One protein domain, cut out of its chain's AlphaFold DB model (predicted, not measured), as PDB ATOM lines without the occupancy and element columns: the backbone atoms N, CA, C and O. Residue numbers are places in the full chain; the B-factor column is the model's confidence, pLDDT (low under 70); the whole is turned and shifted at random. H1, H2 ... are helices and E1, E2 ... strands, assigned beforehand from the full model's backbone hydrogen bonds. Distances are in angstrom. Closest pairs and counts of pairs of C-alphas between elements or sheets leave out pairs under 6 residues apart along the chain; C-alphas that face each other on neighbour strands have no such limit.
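This is residues 8 to 14, 26 to 137 and 163 to 211 of the 250 residues of an uncharacterized protein of Streptomyces monashensis (UniProt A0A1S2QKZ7). A cluster of helices gathers round the long helix H6, and E1, H7 and H8 make a U-shaped arm reaching away on one side. At one end of the cluster a small sheet of two parallel strands, E2 and E3, lies next to H2. The printed part has 168 residues, with ten named helices and three named strands in the order H1 H2 H3 H4 H5 H6 E1 H7 H8 E2 H9 H10 E3; its class is mostly helix. It is compact, with a radius of gyration of the C-alphas of 16.9 A and spans of 48 by 45 by 28 A.

Begin at E2, residues 163 to 165, and E3, residues 208 to 210: they are parallel at 28 degrees, and N 164 and O 208 are within hydrogen-bond range at 2.9 A. With H9, residues 168 to 186, and H10, residues 191 to 200, they form a strand-helix-strand unit, two parallel neighbour strands with helices between, its crossover right-handed. H9 and H10 are a hairpin at a shallow tilt of 24 degrees. Look next for H2, residues 29 to 39: 8 pairs of C-alphas of H2 and E2 are within 8 A, the closest those of Ser 34 and Ala 164, 5.1 A apart. H6, residues 78 to 97, is the hub, touching six helices. Its residues 79 to 88 touch H9, closest at the C-alphas of Gly 83 and Val 178, 4.7 A apart, at a steep tilt of 38 degrees, the same way. Its residues 92 to 96 touch H1, residues 8 to 14, closest at the C-alphas of Ser 96 and Asp 11, 5.5 A apart. H4, residues 47 to 58, and H5, residues 64 to 70, are a hairpin at 26 degrees, a shallow tilt. H3, residues 41 to 44, is close to H2 but not clearly touching, with C-alphas 36 and 42 at 6.1 A. E1, residues 107 to 111, pairs with no named strand; H7, residues 112 to 117, is close to H8, residues 119 to 130, but not clearly touching, at 5.6 A between C-alphas 115 and 122. Every O i to N i+4 pair is within hydrogen-bond range in H2, H6, H7, H8, H9 and H10, against 2 of 3 in H1, 6 of 8 in H4 and 1 of 3 in H5, which has 1 of 4 O i to N i+3 pairs; H3 is too short for one.

Find C-alpha 8, where H1 begins, at (200.260, 164.904, 194.336). H6 runs 28.4 A from C-alpha 78 at (193.270, 177.126, 209.705); H9 measures 27.1 A. E3 ends at C-alpha 210, (176.915, 186.900, 206.382).

The farthest C-alphas, those of Pro 61 and Ala 136, are 49.0 A apart. Residues 15 to 25 and 138 to 162 are not printed, leaving gaps of 17.6 A and 23.5 A between C-alphas. Of the links printed whole, none is long. Mean pLDDT of the printed part is 93.9; residue 137 is under 70.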
ATOM      1  N   PHE A   8     199.086 165.379 195.073       92.94
ATOM      2  CA  PHE A   8     200.260 164.904 194.336       92.94
ATOM      3  C   PHE A   8     200.054 163.564 193.610       92.94
ATOM      4  O   PHE A   8     200.974 163.103 192.946       92.94
ATOM      5  N   ALA A   9     198.871 162.949 193.714       92.56
ATOM      6  CA  ALA A   9     198.505 161.734 192.987       92.56
ATOM      7  C   ALA A   9     197.703 162.006 191.697       92.56
ATOM      8  O   ALA A   9     197.320 161.055 191.013       92.56
ATOM      9  N   VAL A  10     197.412 163.274 191.358       91.94
ATOM     10  CA  VAL A  10     196.580 163.622 190.185       91.94
ATOM     11  C   VAL A  10     197.145 163.031 188.893       91.94
ATOM     12  O   VAL A  10     196.401 162.433 188.119       91.94
ATOM     13  N   ASP A  11     198.447 163.171 188.657       91.00
ATOM     14  CA  ASP A  11     199.099 162.679 187.441       91.00
ATOM     15  C   ASP A  11     198.972 161.160 187.272       91.00
ATOM     16  O   ASP A  11     198.673 160.669 186.186       91.00
ATOM     17  N   THR A  12     199.127 160.430 188.370       91.56
ATOM     18  CA  THR A  12     199.051 158.977 188.436       91.56
ATOM     19  C   THR A  12     197.629 158.526 188.132       91.56
ATOM     20  O   THR A  12     197.427 157.673 187.273       91.56
ATOM     21  N   VAL A  13     196.627 159.152 188.756       90.69
ATOM     22  CA  VAL A  13     195.215 158.828 188.510       90.69
ATOM     23  C   VAL A  13     194.802 159.144 187.072       90.69
ATOM     24  O   VAL A  13     194.126 158.332 186.442       90.69
ATOM     25  N   LEU A  14     195.236 160.278 186.515       92.50
ATOM     26  CA  LEU A  14     194.982 160.598 185.106       92.50
ATOM     27  C   LEU A  14     195.659 159.589 184.166       92.50
ATOM     28  O   LEU A  14     195.064 159.204 183.156       92.50
ATOM     29  N   THR A  26     184.989 173.200 190.241       95.94
ATOM     30  CA  THR A  26     185.639 174.321 190.920       95.94
ATOM     31  C   THR A  26     184.656 175.059 191.812       95.94
ATOM     32  O   THR A  26     183.442 174.872 191.720       95.94
ATOM     33  N   ARG A  27     185.193 175.833 192.748       96.12
ATOM     34  CA  ARG A  27     184.420 176.663 193.665       96.12
ATOM     35  C   ARG A  27     185.321 177.763 194.200       96.12
ATOM     36  O   ARG A  27     186.498 177.491 194.455       96.12
ATOM     37  N   ALA A  28     184.755 178.941 194.418       96.94
ATOM     38  CA  ALA A  28     185.484 180.056 194.995       96.94
ATOM     39  C   ALA A  28     185.984 179.732 196.426       96.94
ATOM     40  O   ALA A  28     185.257 179.076 197.196       96.94
ATOM     41  N   PRO A  29     187.205 180.159 196.805       97.94
ATOM     42  CA  PRO A  29     187.798 179.924 198.116       97.94
ATOM     43  C   PRO A  29     186.903 180.309 199.292       97.94
ATOM     44  O   PRO A  29     186.740 179.503 200.211       97.94
ATOM     45  N   VAL A  30     186.251 181.471 199.242       96.69
ATOM     46  CA  VAL A  30     185.335 181.952 200.290       96.69
ATOM     47  C   VAL A  30     184.155 180.993 200.475       96.69
ATOM     48  O   VAL A  30     183.774 180.655 201.601       96.69
ATOM     49  N   GLY A  31     183.609 180.460 199.379       95.06
ATOM     50  CA  GLY A  31     182.548 179.455 199.424       95.06
ATOM     51  C   GLY A  31     182.992 178.136 200.066       95.06
ATOM     52  O   GLY A  31     182.230 177.510 200.820       95.06
ATOM     53  N   ILE A  32     184.225 177.703 199.789       95.38
ATOM     54  CA  ILE A  32     184.830 176.522 200.419       95.38
ATOM     55  C   ILE A  32     185.023 176.782 201.915       95.38
ATOM     56  O   ILE A  32     184.510 176.012 202.729       95.38
ATOM     57  N   ALA A  33     185.671 177.886 202.282       96.06
ATOM     58  CA  ALA A  33     185.940 178.262 203.666       96.06
ATOM     59  C   ALA A  33     184.664 178.393 204.503       96.06
ATOM     60  O   ALA A  33     184.600 177.871 205.615       96.06
ATOM     61  N   SER A  34     183.595 178.966 203.944       93.88
ATOM     62  CA  SER A  34     182.308 179.023 204.638       93.88
ATOM     63  C   SER A  34     181.739 177.632 204.919       93.88
ATOM     64  O   SER A  34     181.140 177.403 205.970       93.88
ATOM     65  N   SER A  35     181.941 176.680 204.006       91.69
ATOM     66  CA  SER A  35     181.510 175.295 204.219       91.69
ATOM     67  C   SER A  35     182.327 174.627 205.330       91.69
ATOM     68  O   SER A  35     181.757 173.911 206.152       91.69
ATOM     69  N   PHE A  36     183.632 174.918 205.399       93.12
ATOM     70  CA  PHE A  36     184.505 174.457 206.479       93.12
ATOM     71  C   PHE A  36     184.075 174.997 207.837       93.12
ATOM     72  O   PHE A  36     183.856 174.205 208.754       93.12
ATOM     73  N   ALA A  37     183.882 176.312 207.941       91.25
ATOM     74  CA  ALA A  37     183.482 176.966 209.181       91.25
ATOM     75  C   ALA A  37     182.116 176.468 209.673       91.25
ATOM     76  O   ALA A  37     181.965 176.081 210.828       91.25
ATOM     77  N   ARG A  38     181.114 176.402 208.784       88.81
ATOM     78  CA  ARG A  38     179.763 175.942 209.145       88.81
ATOM     79  C   ARG A  38     179.722 174.483 209.584       88.81
ATOM     80  O   ARG A  38     178.923 174.136 210.447       88.81
ATOM     81  N   GLY A  39     180.515 173.634 208.938       86.81
ATOM     82  CA  GLY A  39     180.526 172.204 209.207       86.81
ATOM     83  C   GLY A  39     181.478 171.785 210.323       86.81
ATOM     84  O   GLY A  39     181.494 170.594 210.632       86.81
ATOM     85  N   GLY A  40     182.285 172.706 210.872       89.81
ATOM     86  CA  GLY A  40     183.424 172.373 211.736       89.81
ATOM     87  C   GLY A  40     184.382 171.389 211.058       89.81
ATOM     88  O   GLY A  40     184.863 170.448 211.686       89.81
ATOM     89  N   LEU A  41     184.543 171.502 209.732       92.12
ATOM     90  CA  LEU A  41     185.205 170.469 208.925       92.12
ATOM     91  C   LEU A  41     186.701 170.405 209.192       92.12
ATOM     92  O   LEU A  41     187.292 169.338 209.049       92.12
ATOM     93  N   TRP A  42     187.298 171.533 209.574       93.88
ATOM     94  CA  TRP A  42     188.717 171.598 209.877       93.88
ATOM     95  C   TRP A  42     189.073 170.617 211.000       93.88
ATOM     96  O   TRP A  42     189.908 169.735 210.815       93.88
ATOM     97  N   GLU A  43     188.356 170.695 212.120       93.94
ATOM     98  CA  GLU A  43     188.551 169.832 213.282       93.94
ATOM     99  C   GLU A  43     188.018 168.421 213.024       93.94
ATOM    100  O   GLU A  43     188.714 167.435 213.267       93.94
ATOM    101  N   ARG A  44     186.793 168.301 212.489       94.06
ATOM    102  CA  ARG A  44     186.146 166.993 212.272       94.06
ATOM    103  C   ARG A  44     186.938 166.089 211.340       94.06
ATOM    104  O   ARG A  44     186.903 164.872 211.508       94.06
ATOM    105  N   TRP A  45     187.603 166.663 210.340       92.75
ATOM    106  CA  TRP A  45     188.388 165.914 209.361       92.75
ATOM    107  C   TRP A  45     189.896 166.043 209.569       92.75
ATOM    108  O   TRP A  45     190.648 165.541 208.735       92.75
ATOM    109  N   ARG A  46     190.332 166.669 210.673       94.62
ATOM    110  CA  ARG A  46     191.745 166.815 211.056       94.62
ATOM    111  C   ARG A  46     192.583 167.413 209.924       94.62
ATOM    112  O   ARG A  46     193.514 166.801 209.398       94.62
ATOM    113  N   TYR A  47     192.178 168.591 209.457       94.19
ATOM    114  CA  TYR A  47     192.849 169.247 208.334       94.19
ATOM    115  C   TYR A  47     194.232 169.806 208.682       94.19
ATOM    116  O   TYR A  47     195.029 170.031 207.774       94.19
ATOM    117  N   ASP A  48     194.543 169.944 209.966       94.62
ATOM    118  CA  ASP A  48     195.894 170.143 210.484       94.62
ATOM    119  C   ASP A  48     196.816 168.976 210.089       94.62
ATOM    120  O   ASP A  48     197.816 169.176 209.392       94.62
ATOM    121  N   ASP A  49     196.414 167.739 210.401       94.94
ATOM    122  CA  ASP A  49     197.111 166.533 209.947       94.94
ATOM    123  C   ASP A  49     197.157 166.482 208.420       94.94
ATOM    124  O   ASP A  49     198.167 166.097 207.825       94.94
ATOM    125  N   ARG A  50     196.056 166.862 207.758       93.38
ATOM    126  CA  ARG A  50     195.992 166.829 206.296       93.38
ATOM    127  C   ARG A  50     196.981 167.801 205.667       93.38
ATOM    128  O   ARG A  50     197.617 167.445 204.675       93.38
ATOM    129  N   TYR A  51     197.127 168.995 206.228       95.94
ATOM    130  CA  TYR A  51     198.110 169.967 205.774       95.94
ATOM    131  C   TYR A  51     199.524 169.391 205.897       95.94
ATOM    132  O   TYR A  51     200.263 169.402 204.913       95.94
ATOM    133  N   ALA A  52     199.870 168.785 207.037       93.94
ATOM    134  CA  ALA A  52     201.157 168.107 207.229       93.94
ATOM    135  C   ALA A  52     201.376 166.953 206.225       93.94
ATOM    136  O   ALA A  52     202.435 166.833 205.605       93.94
ATOM    137  N   GLN A  53     200.347 166.131 205.992       93.81
ATOM    138  CA  GLN A  53     200.392 165.023 205.030       93.81
ATOM    139  C   GLN A  53     200.610 165.484 203.588       93.81
ATOM    140  O   GLN A  53     201.254 164.773 202.821       93.81
ATOM    141  N   VAL A  54     200.052 166.631 203.191       94.75
ATOM    142  CA  VAL A  54     200.189 167.175 201.829       94.75
ATOM    143  C   VAL A  54     201.478 167.986 201.685       94.75
ATOM    144  O   VAL A  54     202.100 167.978 200.622       94.75
ATOM    145  N   SER A  55     201.934 168.648 202.744       95.69
ATOM    146  CA  SER A  55     203.158 169.446 202.724       95.69
ATOM    147  C   SER A  55     204.424 168.576 202.666       95.69
ATOM    148  O   SER A  55     205.393 168.934 201.994       95.69
ATOM    149  N   ALA A  56     204.404 167.374 203.251       94.94
ATOM    150  CA  ALA A  56     205.501 166.409 203.156       94.94
ATOM    151  C   ALA A  56     205.883 166.017 201.701       94.94
ATOM    152  O   ALA A  56     207.044 166.207 201.320       94.94
ATOM    153  N   PRO A  57     204.970 165.519 200.837       94.50
ATOM    154  CA  PRO A  57     205.291 165.184 199.449       94.50
ATOM    155  C   PRO A  57     205.647 166.408 198.597       94.50
ATOM    156  O   PRO A  57     206.416 166.256 197.646       94.50
ATOM    157  N   ALA A  58     205.192 167.617 198.955       96.00
ATOM    158  CA  ALA A  58     205.619 168.854 198.293       96.00
ATOM    159  C   ALA A  58     207.140 169.063 198.369       96.00
ATOM    160  O   ALA A  58     207.724 169.710 197.502       96.00
ATOM    161  N   ARG A  59     207.798 168.466 199.371       95.44
ATOM    162  CA  ARG A  59     209.252 168.498 199.575       95.44
ATOM    163  C   ARG A  59     209.967 167.282 198.999       95.44
ATOM    164  O   ARG A  59     211.181 167.203 199.150       95.44
ATOM    165  N   ALA A  60     209.287 166.332 198.360       94.94
ATOM    166  CA  ALA A  60     209.950 165.212 197.691       94.94
ATOM    167  C   ALA A  60     210.750 165.708 196.467       94.94
ATOM    168  O   ALA A  60     210.329 166.684 195.845       94.94
ATOM    169  N   PRO A  61     211.859 165.052 196.057       95.81
ATOM    170  CA  PRO A  61     212.726 165.534 194.971       95.81
ATOM    171  C   PRO A  61     211.985 165.916 193.682       95.81
ATOM    172  O   PRO A  61     212.289 166.941 193.081       95.81
ATOM    173  N   ARG A  62     210.959 165.140 193.312       93.38
ATOM    174  CA  ARG A  62     210.108 165.386 192.137       93.38
ATOM    175  C   ARG A  62     209.358 166.725 192.183       93.38
ATOM    176  O   ARG A  62     209.143 167.333 191.141       93.38
ATOM    177  N   TRP A  63     208.926 167.156 193.366       94.94
ATOM    178  CA  TRP A  63     207.997 168.279 193.543       94.94
ATOM    179  C   TRP A  63     208.632 169.499 194.205       94.94
ATOM    180  O   TRP A  63     208.106 170.604 194.070       94.94
ATOM    181  N   ARG A  64     209.774 169.303 194.872       95.50
ATOM    182  CA  ARG A  64     210.420 170.280 195.749       95.50
ATOM    183  C   ARG A  64     210.583 171.650 195.106       95.50
ATOM    184  O   ARG A  64     210.181 172.636 195.708       95.50
ATOM    185  N   ALA A  65     211.116 171.700 193.887       95.56
ATOM    186  CA  ALA A  65     211.385 172.958 193.194       95.56
ATOM    187  C   ALA A  65     210.115 173.778 192.902       95.56
ATOM    188  O   ALA A  65     210.181 174.999 192.849       95.56
ATOM    189  N   SER A  66     208.965 173.121 192.726       95.62
ATOM    190  CA  SER A  66     207.715 173.798 192.363       95.62
ATOM    191  C   SER A  66     206.770 174.030 193.539       95.62
ATOM    192  O   SER A  66     206.024 175.001 193.523       95.62
ATOM    193  N   PHE A  67     206.757 173.144 194.539       96.81
ATOM    194  CA  PHE A  67     205.684 173.121 195.541       96.81
ATOM    195  C   PHE A  67     206.149 173.271 196.990       96.81
ATOM    196  O   PHE A  67     205.315 173.586 197.834       96.81
ATOM    197  N   ALA A  68     207.438 173.097 197.308       96.19
ATOM    198  CA  ALA A  68     207.891 173.164 198.702       96.19
ATOM    199  C   ALA A  68     207.623 174.536 199.345       96.19
ATOM    200  O   ALA A  68     207.194 174.593 200.492       96.19
ATOM    201  N   ALA A  69     207.818 175.624 198.594       96.31
ATOM    202  CA  ALA A  69     207.555 176.986 199.066       96.31
ATOM    203  C   ALA A  69     206.055 177.323 199.172       96.31
ATOM    204  O   ALA A  69     205.689 178.249 199.884       96.31
ATOM    205  N   LEU A  70     205.185 176.575 198.483       97.69
ATOM    206  CA  LEU A  70     203.733 176.802 198.489       97.69
ATOM    207  C   LEU A  70     203.044 176.135 199.691       97.69
ATOM    208  O   LEU A  70     201.929 176.502 200.052       97.69
ATOM    209  N   LEU A  71     203.704 175.142 200.297       96.69
ATOM    210  CA  LEU A  71     203.250 174.419 201.488       96.69
ATOM    211  C   LEU A  71     204.383 174.334 202.523       96.69
ATOM    212  O   LEU A  71     204.920 173.243 202.770       96.69
ATOM    213  N   PRO A  72     204.778 175.474 203.120       95.06
ATOM    214  CA  PRO A  72     205.775 175.474 204.181       95.06
ATOM    215  C   PRO A  72     205.289 174.653 205.385       95.06
ATOM    216  O   PRO A  72     204.089 174.487 205.603       95.06
ATOM    217  N   ASP A  73     206.244 174.106 206.138       92.00
ATOM    218  CA  ASP A  73     205.995 173.386 207.395       92.00
ATOM    219  C   ASP A  73     206.000 174.365 208.579       92.00
ATOM    220  O   ASP A  73     206.875 174.327 209.439       92.00
ATOM    221  N   ASP A  74     205.097 175.343 208.545       93.69
ATOM    222  CA  ASP A  74     205.089 176.503 209.445       93.69
ATOM    223  C   ASP A  74     203.937 176.492 210.457       93.69
ATOM    224  O   ASP A  74     203.798 177.440 211.223       93.69
ATOM    225  N   GLY A  75     203.120 175.432 210.480       91.38
ATOM    226  CA  GLY A  75     201.967 175.317 211.379       91.38
ATOM    227  C   GLY A  75     201.010 176.516 211.280       91.38
ATOM    228  O   GLY A  75     200.771 177.169 212.295       91.38
ATOM    229  N   PRO A  76     200.498 176.841 210.080       95.50
ATOM    230  CA  PRO A  76     199.705 178.049 209.870       95.50
ATOM    231  C   PRO A  76     198.342 177.949 210.568       95.50
ATOM    232  O   PRO A  76     197.866 176.857 210.890       95.50
ATOM    233  N   ASP A  77     197.669 179.088 210.733       95.19
ATOM    234  CA  ASP A  77     196.274 179.088 211.167       95.19
ATOM    235  C   ASP A  77     195.364 178.364 210.141       95.19
ATOM    236  O   ASP A  77     195.730 178.219 208.963       95.19
ATOM    237  N   PRO A  78     194.165 177.909 210.557       95.38
ATOM    238  CA  PRO A  78     193.270 177.126 209.705       95.38
ATOM    239  C   PRO A  78     192.916 177.776 208.363       95.38
ATOM    240  O   PRO A  78     192.863 177.090 207.340       95.38
ATOM    241  N   PHE A  79     192.677 179.088 208.337       95.62
ATOM    242  CA  PHE A  79     192.260 179.785 207.123       95.62
ATOM    243  C   PHE A  79     193.434 179.966 206.163       95.62
ATOM    244  O   PHE A  79     193.290 179.711 204.961       95.62
ATOM    245  N   THR A  80     194.619 180.274 206.692       97.31
ATOM    246  CA  THR A  80     195.850 180.306 205.902       97.31
ATOM    247  C   THR A  80     196.159 178.940 205.292       97.31
ATOM    248  O   THR A  80     196.370 178.854 204.077       97.31
ATOM    249  N   ALA A  81     196.138 177.851 206.073       97.56
ATOM    250  CA  ALA A  81     196.373 176.516 205.520       97.56
ATOM    251  C   ALA A  81     195.316 176.119 204.489       97.56
ATOM    252  O   ALA A  81     195.660 175.539 203.456       97.56
ATOM    253  N   LEU A  82     194.040 176.421 204.745       97.56
ATOM    254  CA  LEU A  82     192.969 176.109 203.809       97.56
ATOM    255  C   LEU A  82     193.176 176.832 202.471       97.56
ATOM    256  O   LEU A  82     193.084 176.186 201.426       97.56
ATOM    257  N   GLY A  83     193.527 178.122 202.494       97.94
ATOM    258  CA  GLY A  83     193.853 178.886 201.287       97.94
ATOM    259  C   GLY A  83     194.996 178.255 200.484       97.94
ATOM    260  O   GLY A  83     194.838 177.968 199.293       97.94
ATOM    261  N   ARG A  84     196.105 177.910 201.150       98.19
ATOM    262  CA  ARG A  84     197.246 177.218 200.520       98.19
ATOM    263  C   ARG A  84     196.841 175.873 199.910       98.19
ATOM    264  O   ARG A  84     197.208 175.574 198.775       98.19
ATOM    265  N   LEU A  85     196.051 175.063 200.623       97.62
ATOM    266  CA  LEU A  85     195.579 173.762 200.129       97.62
ATOM    267  C   LEU A  85     194.645 173.900 198.921       97.62
ATOM    268  O   LEU A  85     194.759 173.104 197.984       97.62
ATOM    269  N   ILE A  86     193.747 174.890 198.916       97.31
ATOM    270  CA  ILE A  86     192.867 175.194 197.777       97.31
ATOM    271  C   ILE A  86     193.715 175.544 196.549       97.31
ATOM    272  O   ILE A  86     193.564 174.908 195.501       97.31
ATOM    273  N   ALA A  87     194.642 176.493 196.698       97.88
ATOM    274  CA  ALA A  87     195.508 176.944 195.616       97.88
ATOM    275  C   ALA A  87     196.383 175.800 195.078       97.88
ATOM    276  O   ALA A  87     196.387 175.526 193.877       97.88
ATOM    277  N   VAL A  88     197.069 175.059 195.952       97.69
ATOM    278  CA  VAL A  88     197.974 173.972 195.543       97.69
ATOM    279  C   VAL A  88     197.227 172.822 194.883       97.69
ATOM    280  O   VAL A  88     197.702 172.277 193.885       97.69
ATOM    281  N   LYS A  89     196.034 172.471 195.371       96.88
ATOM    282  CA  LYS A  89     195.193 171.467 194.711       96.88
ATOM    283  C   LYS A  89     194.831 171.895 193.287       96.88
ATOM    284  O   LYS A  89     194.923 171.071 192.376       96.88
ATOM    285  N   ALA A  90     194.445 173.156 193.087       96.88
ATOM    286  CA  ALA A  90     194.148 173.685 191.759       96.88
ATOM    287  C   ALA A  90     195.395 173.657 190.857       96.88
ATOM    288  O   ALA A  90     195.315 173.165 189.732       96.88
ATOM    289  N   LEU A  91     196.558 174.090 191.365       97.62
ATOM    290  CA  LEU A  91     197.834 174.113 190.629       97.62
ATOM    291  C   LEU A  91     198.280 172.722 190.192       97.62
ATOM    292  O   LEU A  91     198.670 172.536 189.041       97.62
ATOM    293  N   LEU A  92     198.189 171.730 191.079       96.62
ATOM    294  CA  LEU A  92     198.516 170.340 190.753       96.62
ATOM    295  C   LEU A  92     197.593 169.789 189.665       96.62
ATOM    296  O   LEU A  92     198.058 169.110 188.745       96.62
ATOM    297  N   LEU A  93     196.300 170.113 189.738       95.75
ATOM    298  CA  LEU A  93     195.324 169.677 188.749       95.75
ATOM    299  C   LEU A  93     195.550 170.332 187.384       95.75
ATOM    300  O   LEU A  93     195.645 169.621 186.384       95.75
ATOM    301  N   ALA A  94     195.703 171.656 187.340       95.62
ATOM    302  CA  ALA A  94     195.977 172.391 186.110       95.62
ATOM    303  C   ALA A  94     197.305 171.951 185.482       95.62
ATOM    304  O   ALA A  94     197.341 171.595 184.307       95.62
ATOM    305  N   ARG A  95     198.383 171.850 186.270       95.25
ATOM    306  CA  ARG A  95     199.679 171.356 185.783       95.25
ATOM    307  C   ARG A  95     199.562 169.968 185.155       95.25
ATOM    308  O   ARG A  95     200.170 169.718 184.120       95.25
ATOM    309  N   SER A  96     198.803 169.067 185.774       94.75
ATOM    310  CA  SER A  96     198.663 167.693 185.281       94.75
ATOM    311  C   SER A  96     197.811 167.618 184.014       94.75
ATOM    312  O   SER A  96     198.163 166.895 183.083       94.75
ATOM    313  N   LEU A  97     196.713 168.377 183.953       93.81
ATOM    314  CA  LEU A  97     195.801 168.405 182.805       93.81
ATOM    315  C   LEU A  97     196.375 169.136 181.588       93.81
ATOM    316  O   LEU A  97     196.028 168.789 180.465       93.81
ATOM    317  N   HIS A  98     197.253 170.115 181.802       90.69
ATOM    318  CA  HIS A  98     197.947 170.850 180.739       90.69
ATOM    319  C   HIS A  98     199.353 170.297 180.459       90.69
ATOM    320  O   HIS A  98     200.105 170.875 179.679       90.69
ATOM    321  N   GLY A  99     199.724 169.180 181.090       90.62
ATOM    322  CA  GLY A  99     200.949 168.465 180.760       90.62
ATOM    323  C   GLY A  99     200.835 167.746 179.406       90.62
ATOM    324  O   GLY A  99     199.726 167.383 179.009       90.62
ATOM    325  N   PRO A 100     201.963 167.440 178.737       88.69
ATOM    326  CA  PRO A 100     201.968 166.821 177.405       88.69
ATOM    327  C   PRO A 100     201.145 165.527 177.312       88.69
ATOM    328  O   PRO A 100     200.463 165.276 176.326       88.69
ATOM    329  N   ALA A 101     201.139 164.721 178.378       89.94
ATOM    330  CA  ALA A 101     200.388 163.466 178.433       89.94
ATOM    331  C   ALA A 101     198.855 163.642 178.429       89.94
ATOM    332  O   ALA A 101     198.132 162.672 178.215       89.94
ATOM    333  N   ASN A 102     198.348 164.848 178.702       92.44
ATOM    334  CA  ASN A 102     196.917 165.133 178.821       92.44
ATOM    335  C   ASN A 102     196.446 166.258 177.887       92.44
ATOM    336  O   ASN A 102     195.281 166.643 177.957       92.44
ATOM    337  N   GLU A 103     197.301 166.759 176.994       88.00
ATOM    338  CA  GLU A 103     196.975 167.888 176.116       88.00
ATOM    339  C   GLU A 103     195.734 167.612 175.252       88.00
ATOM    340  O   GLU A 103     194.798 168.410 175.230       88.00
ATOM    341  N   ALA A 104     195.653 166.425 174.647       90.06
ATOM    342  CA  ALA A 104     194.512 166.010 173.832       90.06
ATOM    343  C   ALA A 104     193.280 165.563 174.647       90.06
ATOM    344  O   ALA A 104     192.249 165.220 174.067       90.06
ATOM    345  N   ARG A 105     193.361 165.517 175.985       94.31
ATOM    346  CA  ARG A 105     192.261 165.013 176.816       94.31
ATOM    347  C   ARG A 105     191.078 165.991 176.789       94.31
ATOM    348  O   ARG A 105     191.271 167.155 177.162       94.31
ATOM    349  N   PRO A 106     189.850 165.528 176.473       95.19
ATOM    350  CA  PRO A 106     188.644 166.338 176.612       95.19
ATOM    351  C   PRO A 106     188.437 166.775 178.061       95.19
ATOM    352  O   PRO A 106     188.548 165.971 178.994       95.19
ATOM    353  N   ARG A 107     188.131 168.059 178.249       95.00
ATOM    354  CA  ARG A 107     188.036 168.700 179.560       95.00
ATOM    355  C   ARG A 107     186.774 169.546 179.655       95.00
ATOM    356  O   ARG A 107     186.488 170.319 178.747       95.00
ATOM    357  N   LEU A 108     186.069 169.436 180.776       96.25
ATOM    358  CA  LEU A 108     184.969 170.325 181.135       96.25
ATOM    359  C   LEU A 108     185.213 170.890 182.531       96.25
ATOM    360  O   LEU A 108     185.409 170.132 183.479       96.25
ATOM    361  N   VAL A 109     185.176 172.212 182.661       96.38
ATOM    362  CA  VAL A 109     185.259 172.904 183.952       96.38
ATOM    363  C   VAL A 109     183.861 173.367 184.340       96.38
ATOM    364  O   VAL A 109     183.180 174.019 183.548       96.38
ATOM    365  N   ILE A 110     183.423 173.021 185.549       96.25
ATOM    366  CA  ILE A 110     182.115 173.397 186.088       96.25
ATOM    367  C   ILE A 110     182.329 174.160 187.400       96.25
ATOM    368  O   ILE A 110     182.557 173.529 188.439       96.25
ATOM    369  N   PRO A 111     182.229 175.501 187.371       95.50
ATOM    370  CA  PRO A 111     182.168 176.306 188.581       95.50
ATOM    371  C   PRO A 111     180.882 176.027 189.353       95.50
ATOM    372  O   PRO A 111     179.787 175.996 188.780       95.50
ATOM    373  N   TYR A 112     181.001 175.848 190.664       94.44
ATOM    374  CA  TYR A 112     179.866 175.681 191.567       94.44
ATOM    375  C   TYR A 112     178.898 176.866 191.481       94.44
ATOM    376  O   TYR A 112     177.684 176.685 191.488       94.44
ATOM    377  N   GLU A 113     179.435 178.071 191.344       93.50
ATOM    378  CA  GLU A 113     178.703 179.329 191.252       93.50
ATOM    379  C   GLU A 113     177.794 179.341 190.016       93.50
ATOM    380  O   GLU A 113     176.625 179.715 190.098       93.50
ATOM    381  N   ARG A 114     178.284 178.807 188.889       91.56
ATOM    382  CA  ARG A 114     177.488 178.622 187.668       91.56
ATOM    383  C   ARG A 114     176.413 177.552 187.843       91.56
ATOM    384  O   ARG A 114     175.298 177.732 187.367       91.56
ATOM    385  N   HIS A 115     176.735 176.455 188.526       90.75
ATOM    386  CA  HIS A 115     175.758 175.408 188.827       90.75
ATOM    387  C   HIS A 115     174.606 175.919 189.704       90.75
ATOM    388  O   HIS A 115     173.467 175.505 189.508       90.75
ATOM    389  N   VAL A 116     174.906 176.812 190.649       89.38
ATOM    390  CA  VAL A 116     173.914 177.491 191.489       89.38
ATOM    391  C   VAL A 116     173.063 178.461 190.669       89.38
ATOM    392  O   VAL A 116     171.842 178.401 190.755       89.38
ATOM    393  N   ALA A 117     173.691 179.315 189.856       88.44
ATOM    394  CA  ALA A 117     172.981 180.333 189.084       88.44
ATOM    395  C   ALA A 117     172.098 179.743 187.970       88.44
ATOM    396  O   ALA A 117     170.998 180.232 187.730       88.44
ATOM    397  N   ASP A 118     172.572 178.695 187.291       90.31
ATOM    398  CA  ASP A 118     171.845 178.032 186.211       90.31
ATOM    399  C   ASP A 118     172.135 176.526 186.201       90.31
ATOM    400  O   ASP A 118     172.991 175.989 185.475       90.31
ATOM    401  N   ARG A 119     171.388 175.818 187.049       89.12
ATOM    402  CA  ARG A 119     171.471 174.362 187.170       89.12
ATOM    403  C   ARG A 119     171.111 173.661 185.861       89.12
ATOM    404  O   ARG A 119     171.762 172.675 185.512       89.12
ATOM    405  N   ALA A 120     170.103 174.152 185.143       89.81
ATOM    406  CA  ALA A 120     169.596 173.518 183.931       89.81
ATOM    407  C   ALA A 120     170.611 173.593 182.785       89.81
ATOM    408  O   ALA A 120     170.924 172.564 182.173       89.81
ATOM    409  N   ALA A 121     171.197 174.767 182.536       91.75
ATOM    410  CA  ALA A 121     172.242 174.913 181.530       91.75
ATOM    411  C   ALA A 121     173.507 174.141 181.912       91.75
ATOM    412  O   ALA A 121     174.134 173.527 181.047       91.75
ATOM    413  N   THR A 122     173.864 174.114 183.200       93.19
ATOM    414  CA  THR A 122     175.018 173.343 183.681       93.19
ATOM    415  C   THR A 122     174.843 171.844 183.424       93.19
ATOM    416  O   THR A 122     175.741 171.209 182.869       93.19
ATOM    417  N   LEU A 123     173.683 171.275 183.774       92.50
ATOM    418  CA  LEU A 123     173.390 169.859 183.522       92.50
ATOM    419  C   LEU A 123     173.305 169.546 182.030       92.50
ATOM    420  O   LEU A 123     173.850 168.535 181.594       92.50
ATOM    421  N   SER A 124     172.694 170.429 181.241       93.06
ATOM    422  CA  SER A 124     172.630 170.276 179.784       93.06
ATOM    423  C   SER A 124     174.025 170.283 179.150       93.06
ATOM    424  O   SER A 124     174.315 169.483 178.263       93.06
ATOM    425  N   GLY A 125     174.918 171.161 179.622       94.81
ATOM    426  CA  GLY A 125     176.311 171.215 179.181       94.81
ATOM    427  C   GLY A 125     177.101 169.959 179.554       94.81
ATOM    428  O   GLY A 125     177.816 169.418 178.713       94.81
ATOM    429  N   LEU A 126     176.934 169.465 180.785       95.44
ATOM    430  CA  LEU A 126     177.563 168.226 181.245       95.44
ATOM    431  C   LEU A 126     177.076 167.003 180.455       95.44
ATOM    432  O   LEU A 126     177.895 166.196 180.026       95.44
ATOM    433  N   ALA A 127     175.765 166.883 180.240       94.75
ATOM    434  CA  ALA A 127     175.167 165.789 179.479       94.75
ATOM    435  C   ALA A 127     175.689 165.763 178.035       94.75
ATOM    436  O   ALA A 127     176.134 164.722 177.561       94.75
ATOM    437  N   ARG A 128     175.758 166.933 177.379       95.56
ATOM    438  CA  ARG A 128     176.359 167.073 176.044       95.56
ATOM    439  C   ARG A 128     177.832 166.670 176.020       95.56
ATOM    440  O   ARG A 128     178.262 166.004 175.091       95.56
ATOM    441  N   PHE A 129     178.610 167.077 177.020       96.38
ATOM    442  CA  PHE A 129     180.034 166.742 177.099       96.38
ATOM    443  C   PHE A 129     180.282 165.239 177.282       96.38
ATOM    444  O   PHE A 129     181.270 164.713 176.776       96.38
ATOM    445  N   LEU A 130     179.400 164.560 178.014       94.00
ATOM    446  CA  LEU A 130     179.471 163.120 178.256       94.00
ATOM    447  C   LEU A 130     178.781 162.277 177.176       94.00
ATOM    448  O   LEU A 130     178.876 161.056 177.250       94.00
ATOM    449  N   ASP A 131     178.108 162.914 176.216       93.88
ATOM    450  CA  ASP A 131     177.261 162.265 175.211       93.88
ATOM    451  C   ASP A 131     176.199 161.340 175.838       93.88
ATOM    452  O   ASP A 131     176.062 160.163 175.511       93.88
ATOM    453  N   VAL A 132     175.462 161.879 176.815       93.25
ATOM    454  CA  VAL A 132     174.369 161.177 177.505       93.25
ATOM    455  C   VAL A 132     173.090 162.017 177.506       93.25
ATOM    456  O   VAL A 132     173.160 163.246 177.414       93.25
ATOM    457  N   PRO A 133     171.902 161.396 177.646       88.88
ATOM    458  CA  PRO A 133     170.652 162.134 177.793       88.88
ATOM    459  C   PRO A 133     170.677 163.090 178.992       88.88
ATOM    460  O   PRO A 133     171.230 162.770 180.048       88.88
ATOM    461  N   VAL A 134     170.041 164.257 178.848       84.19
ATOM    462  CA  VAL A 134     169.874 165.198 179.965       84.19
ATOM    463  C   VAL A 134     168.938 164.558 180.996       84.19
ATOM    464  O   VAL A 134     167.821 164.181 180.634       84.19
ATOM    465  N   PRO A 135     169.350 164.419 182.267       77.06
ATOM    466  CA  PRO A 135     168.466 163.896 183.298       77.06
ATOM    467  C   PRO A 135     167.280 164.845 183.506       77.06
ATOM    468  O   PRO A 135     167.450 166.068 183.493       77.06
ATOM    469  N   ALA A 136     166.086 164.288 183.719       75.62
ATOM    470  CA  ALA A 136     164.918 165.081 184.078       75.62
ATOM    471  C   ALA A 136     165.205 165.857 185.373       75.62
ATOM    472  O   ALA A 136     165.654 165.290 186.371       75.62
ATOM    473  N   LEU A 137     164.974 167.168 185.348       67.00
ATOM    474  CA  LEU A 137     165.034 167.990 186.547       67.00
ATOM    475  C   LEU A 137     163.762 167.742 187.351       67.00
ATOM    476  O   LEU A 137     162.699 168.248 187.001       67.00
ATOM    477  N   THR A 163     175.841 182.505 199.445       89.69
ATOM    478  CA  THR A 163     176.073 183.123 200.754       89.69
ATOM    479  C   THR A 163     177.225 182.426 201.458       89.69
ATOM    480  O   THR A 163     177.253 181.193 201.545       89.69
ATOM    481  N   ALA A 164     178.149 183.210 202.004       92.50
ATOM    482  CA  ALA A 164     179.251 182.728 202.820       92.50
ATOM    483  C   ALA A 164     179.099 183.231 204.259       92.50
ATOM    484  O   ALA A 164     179.182 184.418 204.548       92.50
ATOM    485  N   ARG A 165     178.869 182.296 205.183       91.19
ATOM    486  CA  ARG A 165     178.835 182.555 206.625       91.19
ATOM    487  C   ARG A 165     180.249 182.536 207.194       91.19
ATOM    488  O   ARG A 165     180.703 181.485 207.645       91.19
ATOM    489  N   LEU A 166     180.931 183.669 207.100       91.69
ATOM    490  CA  LEU A 166     182.290 183.914 207.576       91.69
ATOM    491  C   LEU A 166     182.367 185.342 208.106       91.69
ATOM    492  O   LEU A 166     181.619 186.213 207.660       91.69
ATOM    493  N   SER A 167     183.279 185.601 209.043       93.50
ATOM    494  CA  SER A 167     183.622 186.992 209.324       93.50
ATOM    495  C   SER A 167     184.345 187.600 208.106       93.50
ATOM    496  O   SER A 167     184.987 186.864 207.349       93.50
ATOM    497  N   PRO A 168     184.283 188.930 207.898       94.69
ATOM    498  CA  PRO A 168     185.054 189.580 206.838       94.69
ATOM    499  C   PRO A 168     186.561 189.308 206.935       94.69
ATOM    500  O   PRO A 168     187.211 189.141 205.908       94.69
ATOM    501  N   GLY A 169     187.100 189.210 208.156       95.50
ATOM    502  CA  GLY A 169     188.512 188.900 208.392       95.50
ATOM    503  C   GLY A 169     188.889 187.484 207.960       95.50
ATOM    504  O   GLY A 169     189.887 187.309 207.273       95.50
ATOM    505  N   ASP A 170     188.062 186.485 208.284       95.12
ATOM    506  CA  ASP A 170     188.318 185.098 207.867       95.12
ATOM    507  C   ASP A 170     188.228 184.946 206.345       95.12
ATOM    508  O   ASP A 170     189.046 184.261 205.731       95.12
ATOM    509  N   ALA A 171     187.239 185.598 205.722       95.75
ATOM    510  CA  ALA A 171     187.093 185.607 204.270       95.75
ATOM    511  C   ALA A 171     188.322 186.239 203.595       95.75
ATOM    512  O   ALA A 171     188.901 185.625 202.700       95.75
ATOM    513  N   ALA A 172     188.761 187.406 204.080       95.88
ATOM    514  CA  ALA A 172     189.966 188.070 203.592       95.88
ATOM    515  C   ALA A 172     191.213 187.194 203.774       95.88
ATOM    516  O   ALA A 172     191.949 186.997 202.813       95.88
ATOM    517  N   GLY A 173     191.407 186.585 204.949       96.44
ATOM    518  CA  GLY A 173     192.572 185.739 205.225       96.44
ATOM    519  C   GLY A 173     192.692 184.542 204.275       96.44
ATOM    520  O   GLY A 173     193.785 184.220 203.805       96.44
ATOM    521  N   VAL A 174     191.569 183.909 203.911       97.56
ATOM    522  CA  VAL A 174     191.575 182.832 202.907       97.56
ATOM    523  C   VAL A 174     191.937 183.369 201.523       97.56
ATOM    524  O   VAL A 174     192.811 182.792 200.869       97.56
ATOM    525  N   SER A 175     191.294 184.447 201.068       97.62
ATOM    526  CA  SER A 175     191.547 185.022 199.741       97.62
ATOM    527  C   SER A 175     192.985 185.544 199.609       97.62
ATOM    528  O   SER A 175     193.639 185.287 198.597       97.62
ATOM    529  N   GLU A 176     193.519 186.192 200.645       97.94
ATOM    530  CA  GLU A 176     194.910 186.655 200.717       97.94
ATOM    531  C   GLU A 176     195.892 185.482 200.674       97.94
ATOM    532  O   GLU A 176     196.846 185.506 199.895       97.94
ATOM    533  N   SER A 177     195.635 184.416 201.439       98.25
ATOM    534  CA  SER A 177     196.465 183.206 201.415       98.25
ATOM    535  C   SER A 177     196.474 182.539 200.031       98.25
ATOM    536  O   SER A 177     197.534 182.146 199.531       98.25
ATOM    537  N   VAL A 178     195.318 182.453 199.359       98.50
ATOM    538  CA  VAL A 178     195.221 181.945 197.978       98.50
ATOM    539  C   VAL A 178     196.019 182.823 197.015       98.50
ATOM    540  O   VAL A 178     196.821 182.300 196.235       98.50
ATOM    541  N   ALA A 179     195.846 184.145 197.082       97.88
ATOM    542  CA  ALA A 179     196.554 185.090 196.228       97.88
ATOM    543  C   ALA A 179     198.075 185.000 196.428       97.88
ATOM    544  O   ALA A 179     198.805 184.812 195.453       97.88
ATOM    545  N   ALA A 180     198.545 185.027 197.678       97.81
ATOM    546  CA  ALA A 180     199.959 184.894 198.022       97.81
ATOM    547  C   ALA A 180     200.545 183.561 197.536       97.81
ATOM    548  O   ALA A 180     201.654 183.518 197.002       97.81
ATOM    549  N   THR A 181     199.780 182.470 197.648       98.31
ATOM    550  CA  THR A 181     200.199 181.160 197.132       98.31
ATOM    551  C   THR A 181     200.343 181.179 195.609       98.31
ATOM    552  O   THR A 181     201.296 180.610 195.079       98.31
ATOM    553  N   PHE A 182     199.443 181.846 194.880       97.75
ATOM    554  CA  PHE A 182     199.583 181.988 193.430       97.75
ATOM    555  C   PHE A 182     200.738 182.904 193.020       97.75
ATOM    556  O   PHE A 182     201.412 182.599 192.040       97.75
ATOM    557  N   GLU A 183     200.987 183.990 193.749       96.62
ATOM    558  CA  GLU A 183     202.153 184.849 193.511       96.62
ATOM    559  C   GLU A 183     203.465 184.078 193.699       96.62
ATOM    560  O   GLU A 183     204.348 184.125 192.843       96.62
ATOM    561  N   ALA A 184     203.566 183.267 194.754       96.62
ATOM    562  CA  ALA A 184     204.706 182.372 194.940       96.62
ATOM    563  C   ALA A 184     204.799 181.314 193.822       96.62
ATOM    564  O   ALA A 184     205.894 180.979 193.366       96.62
ATOM    565  N   ALA A 185     203.662 180.806 193.341       97.50
ATOM    566  CA  ALA A 185     203.616 179.819 192.268       97.50
ATOM    567  C   ALA A 185     204.102 180.369 190.919       97.50
ATOM    568  O   ALA A 185     204.694 179.614 190.150       97.50
ATOM    569  N   LEU A 186     203.917 181.664 190.634       95.94
ATOM    570  CA  LEU A 186     204.429 182.299 189.410       95.94
ATOM    571  C   LEU A 186     205.955 182.209 189.284       95.94
ATOM    572  O   LEU A 186     206.478 182.233 188.174       95.94
ATOM    573  N   GLN A 187     206.668 182.077 190.405       95.25
ATOM    574  CA  GLN A 187     208.127 181.966 190.416       95.25
ATOM    575  C   GLN A 187     208.627 180.576 189.997       95.25
ATOM    576  O   GLN A 187     209.802 180.414 189.673       95.25
ATOM    577  N   THR A 188     207.769 179.549 190.031       94.69
ATOM    578  CA  THR A 188     208.193 178.145 189.882       94.69
ATOM    579  C   THR A 188     207.330 177.313 188.931       94.69
ATOM    580  O   THR A 188     207.728 176.209 188.543       94.69
ATOM    581  N   LEU A 189     206.152 177.809 188.549       95.19
ATOM    582  CA  LEU A 189     205.217 177.183 187.619       95.19
ATOM    583  C   LEU A 189     205.002 178.076 186.393       95.19
ATOM    584  O   LEU A 189     205.147 179.292 186.446       95.19
ATOM    585  N   GLY A 190     204.641 177.456 185.268       91.19
ATOM    586  CA  GLY A 190     204.385 178.190 184.030       91.19
ATOM    587  C   GLY A 190     203.195 179.160 184.164       91.19
ATOM    588  O   GLY A 190     202.172 178.750 184.722       91.19
ATOM    589  N   PRO A 191     203.259 180.377 183.584       92.75
ATOM    590  CA  PRO A 191     202.203 181.394 183.694       92.75
ATOM    591  C   PRO A 191     200.810 180.909 183.281       92.75
ATOM    592  O   PRO A 191     199.802 181.318 183.856       92.75
ATOM    593  N   HIS A 192     200.746 180.001 182.303       93.38
ATOM    594  CA  HIS A 192     199.492 179.401 181.859       93.38
ATOM    595  C   HIS A 192     198.827 178.560 182.959       93.38
ATOM    596  O   HIS A 192     197.628 178.690 183.175       93.38
ATOM    597  N   VAL A 193     199.598 177.759 183.708       95.38
ATOM    598  CA  VAL A 193     199.068 176.931 184.806       95.38
ATOM    599  C   VAL A 193     198.468 177.822 185.886       95.38
ATOM    600  O   VAL A 193     197.330 177.612 186.292       95.38
ATOM    601  N   THR A 194     199.213 178.839 186.319       95.56
ATOM    602  CA  THR A 194     198.766 179.787 187.344       95.56
ATOM    603  C   THR A 194     197.566 180.617 186.882       95.56
ATOM    604  O   THR A 194     196.631 180.813 187.658       95.56
ATOM    605  N   GLY A 195     197.554 181.061 185.620       96.00
ATOM    606  CA  GLY A 195     196.438 181.800 185.023       96.00
ATOM    607  C   GLY A 195     195.154 180.972 185.007       96.00
ATOM    608  O   GLY A 195     194.155 181.378 185.594       96.00
ATOM    609  N   THR A 196     195.219 179.752 184.465       95.31
ATOM    610  CA  THR A 196     194.090 178.812 184.464       95.31
ATOM    611  C   THR A 196     193.580 178.528 185.876       95.31
ATOM    612  O   THR A 196     192.374 178.501 186.105       95.31
ATOM    613  N   THR A 197     194.464 178.356 186.864       96.50
ATOM    614  CA  THR A 197     193.999 178.124 188.238       96.50
ATOM    615  C   THR A 197     193.328 179.320 188.879       96.50
ATOM    616  O   THR A 197     192.391 179.117 189.646       96.50
ATOM    617  N   ARG A 198     193.776 180.544 188.576       96.81
ATOM    618  CA  ARG A 198     193.132 181.765 189.073       96.81
ATOM    619  C   ARG A 198     191.713 181.880 188.536       96.81
ATOM    620  O   ARG A 198     190.808 182.145 189.312       96.81
ATOM    621  N   GLU A 199     191.514 181.587 187.252       95.94
ATOM    622  CA  GLU A 199     190.178 181.524 186.649       95.94
ATOM    623  C   GLU A 199     189.303 180.455 187.314       95.94
ATOM    624  O   GLU A 199     188.129 180.688 187.586       95.94
ATOM    625  N   TRP A 200     189.868 179.282 187.618       96.38
ATOM    626  CA  TRP A 200     189.122 178.184 188.239       96.38
ATOM    627  C   TRP A 200     188.620 178.507 189.640       96.38
ATOM    628  O   TRP A 200     187.528 178.070 189.999       96.38
ATOM    629  N   VAL A 201     189.413 179.224 190.435       96.12
ATOM    630  CA  VAL A 201     189.062 179.572 191.819       96.12
ATOM    631  C   VAL A 201     188.508 180.994 191.951       96.12
ATOM    632  O   VAL A 201     188.328 181.469 193.064       96.12
ATOM    633  N   ALA A 202     188.232 181.682 190.844       94.75
ATOM    634  CA  ALA A 202     187.587 182.990 190.874       94.75
ATOM    635  C   ALA A 202     186.139 182.902 191.395       94.75
ATOM    636  O   ALA A 202     185.546 181.824 191.473       94.75
ATOM    637  N   GLY A 203     185.559 184.063 191.710       93.62
ATOM    638  CA  GLY A 203     184.158 184.184 192.113       93.62
ATOM    639  C   GLY A 203     183.934 184.389 193.609       93.62
ATOM    640  O   GLY A 203     182.809 184.204 194.066       93.62
ATOM    641  N   ASP A 204     184.965 184.755 194.380       94.62
ATOM    642  CA  ASP A 204     184.793 185.159 195.786       94.62
ATOM    643  C   ASP A 204     183.817 186.346 195.903       94.62
ATOM    644  O   ASP A 204     182.997 186.389 196.818       94.62
ATOM    645  N   ASP A 205     183.836 187.255 194.925       93.75
ATOM    646  CA  ASP A 205     182.956 188.421 194.786       93.75
ATOM    647  C   ASP A 205     181.482 188.068 194.526       93.75
ATOM    648  O   ASP A 205     180.597 188.894 194.743       93.75
ATOM    649  N   LEU A 206     181.198 186.830 194.112       92.31
ATOM    650  CA  LEU A 206     179.834 186.345 193.906       92.31
ATOM    651  C   LEU A 206     179.142 185.953 195.220       92.31
ATOM    652  O   LEU A 206     177.941 185.679 195.210       92.31
ATOM    653  N   TYR A 207     179.875 185.886 196.337       93.50
ATOM    654  CA  TYR A 207     179.330 185.502 197.636       93.50
ATOM    655  C   TYR A 207     178.950 186.721 198.477       93.50
ATOM    656  O   TYR A 207     179.775 187.568 198.805       93.50
ATOM    657  N   GLU A 208     177.705 186.739 198.947       93.12
ATOM    658  CA  GLU A 208     177.285 187.646 200.012       93.12
ATOM    659  C   GLU A 208     177.827 187.135 201.355       93.12
ATOM    660  O   GLU A 208     177.509 186.015 201.785       93.12
ATOM    661  N   LEU A 209     178.644 187.946 202.030       92.88
ATOM    662  CA  LEU A 209     179.134 187.629 203.368       92.88
ATOM    663  C   LEU A 209     178.034 187.849 204.407       92.88
ATOM    664  O   LEU A 209     177.445 188.923 204.506       92.88
ATOM    665  N   GLN A 210     177.804 186.832 205.230       89.62
ATOM    666  CA  GLN A 210     176.915 186.900 206.382       89.62
ATOM    667  C   GLN A 210     177.674 186.537 207.657       89.62
ATOM    668  O   GLN A 210     178.586 185.707 207.611       89.62
ATOM    669  N   PRO A 211     177.280 187.090 208.819       85.19
ATOM    670  CA  PRO A 211     177.906 186.741 210.082       85.19
ATOM    671  C   PRO A 211     177.898 185.222 210.321       85.19
ATOM    672  O   PRO A 211     176.915 184.545 209.981       85.19
TER     673      PRO A 211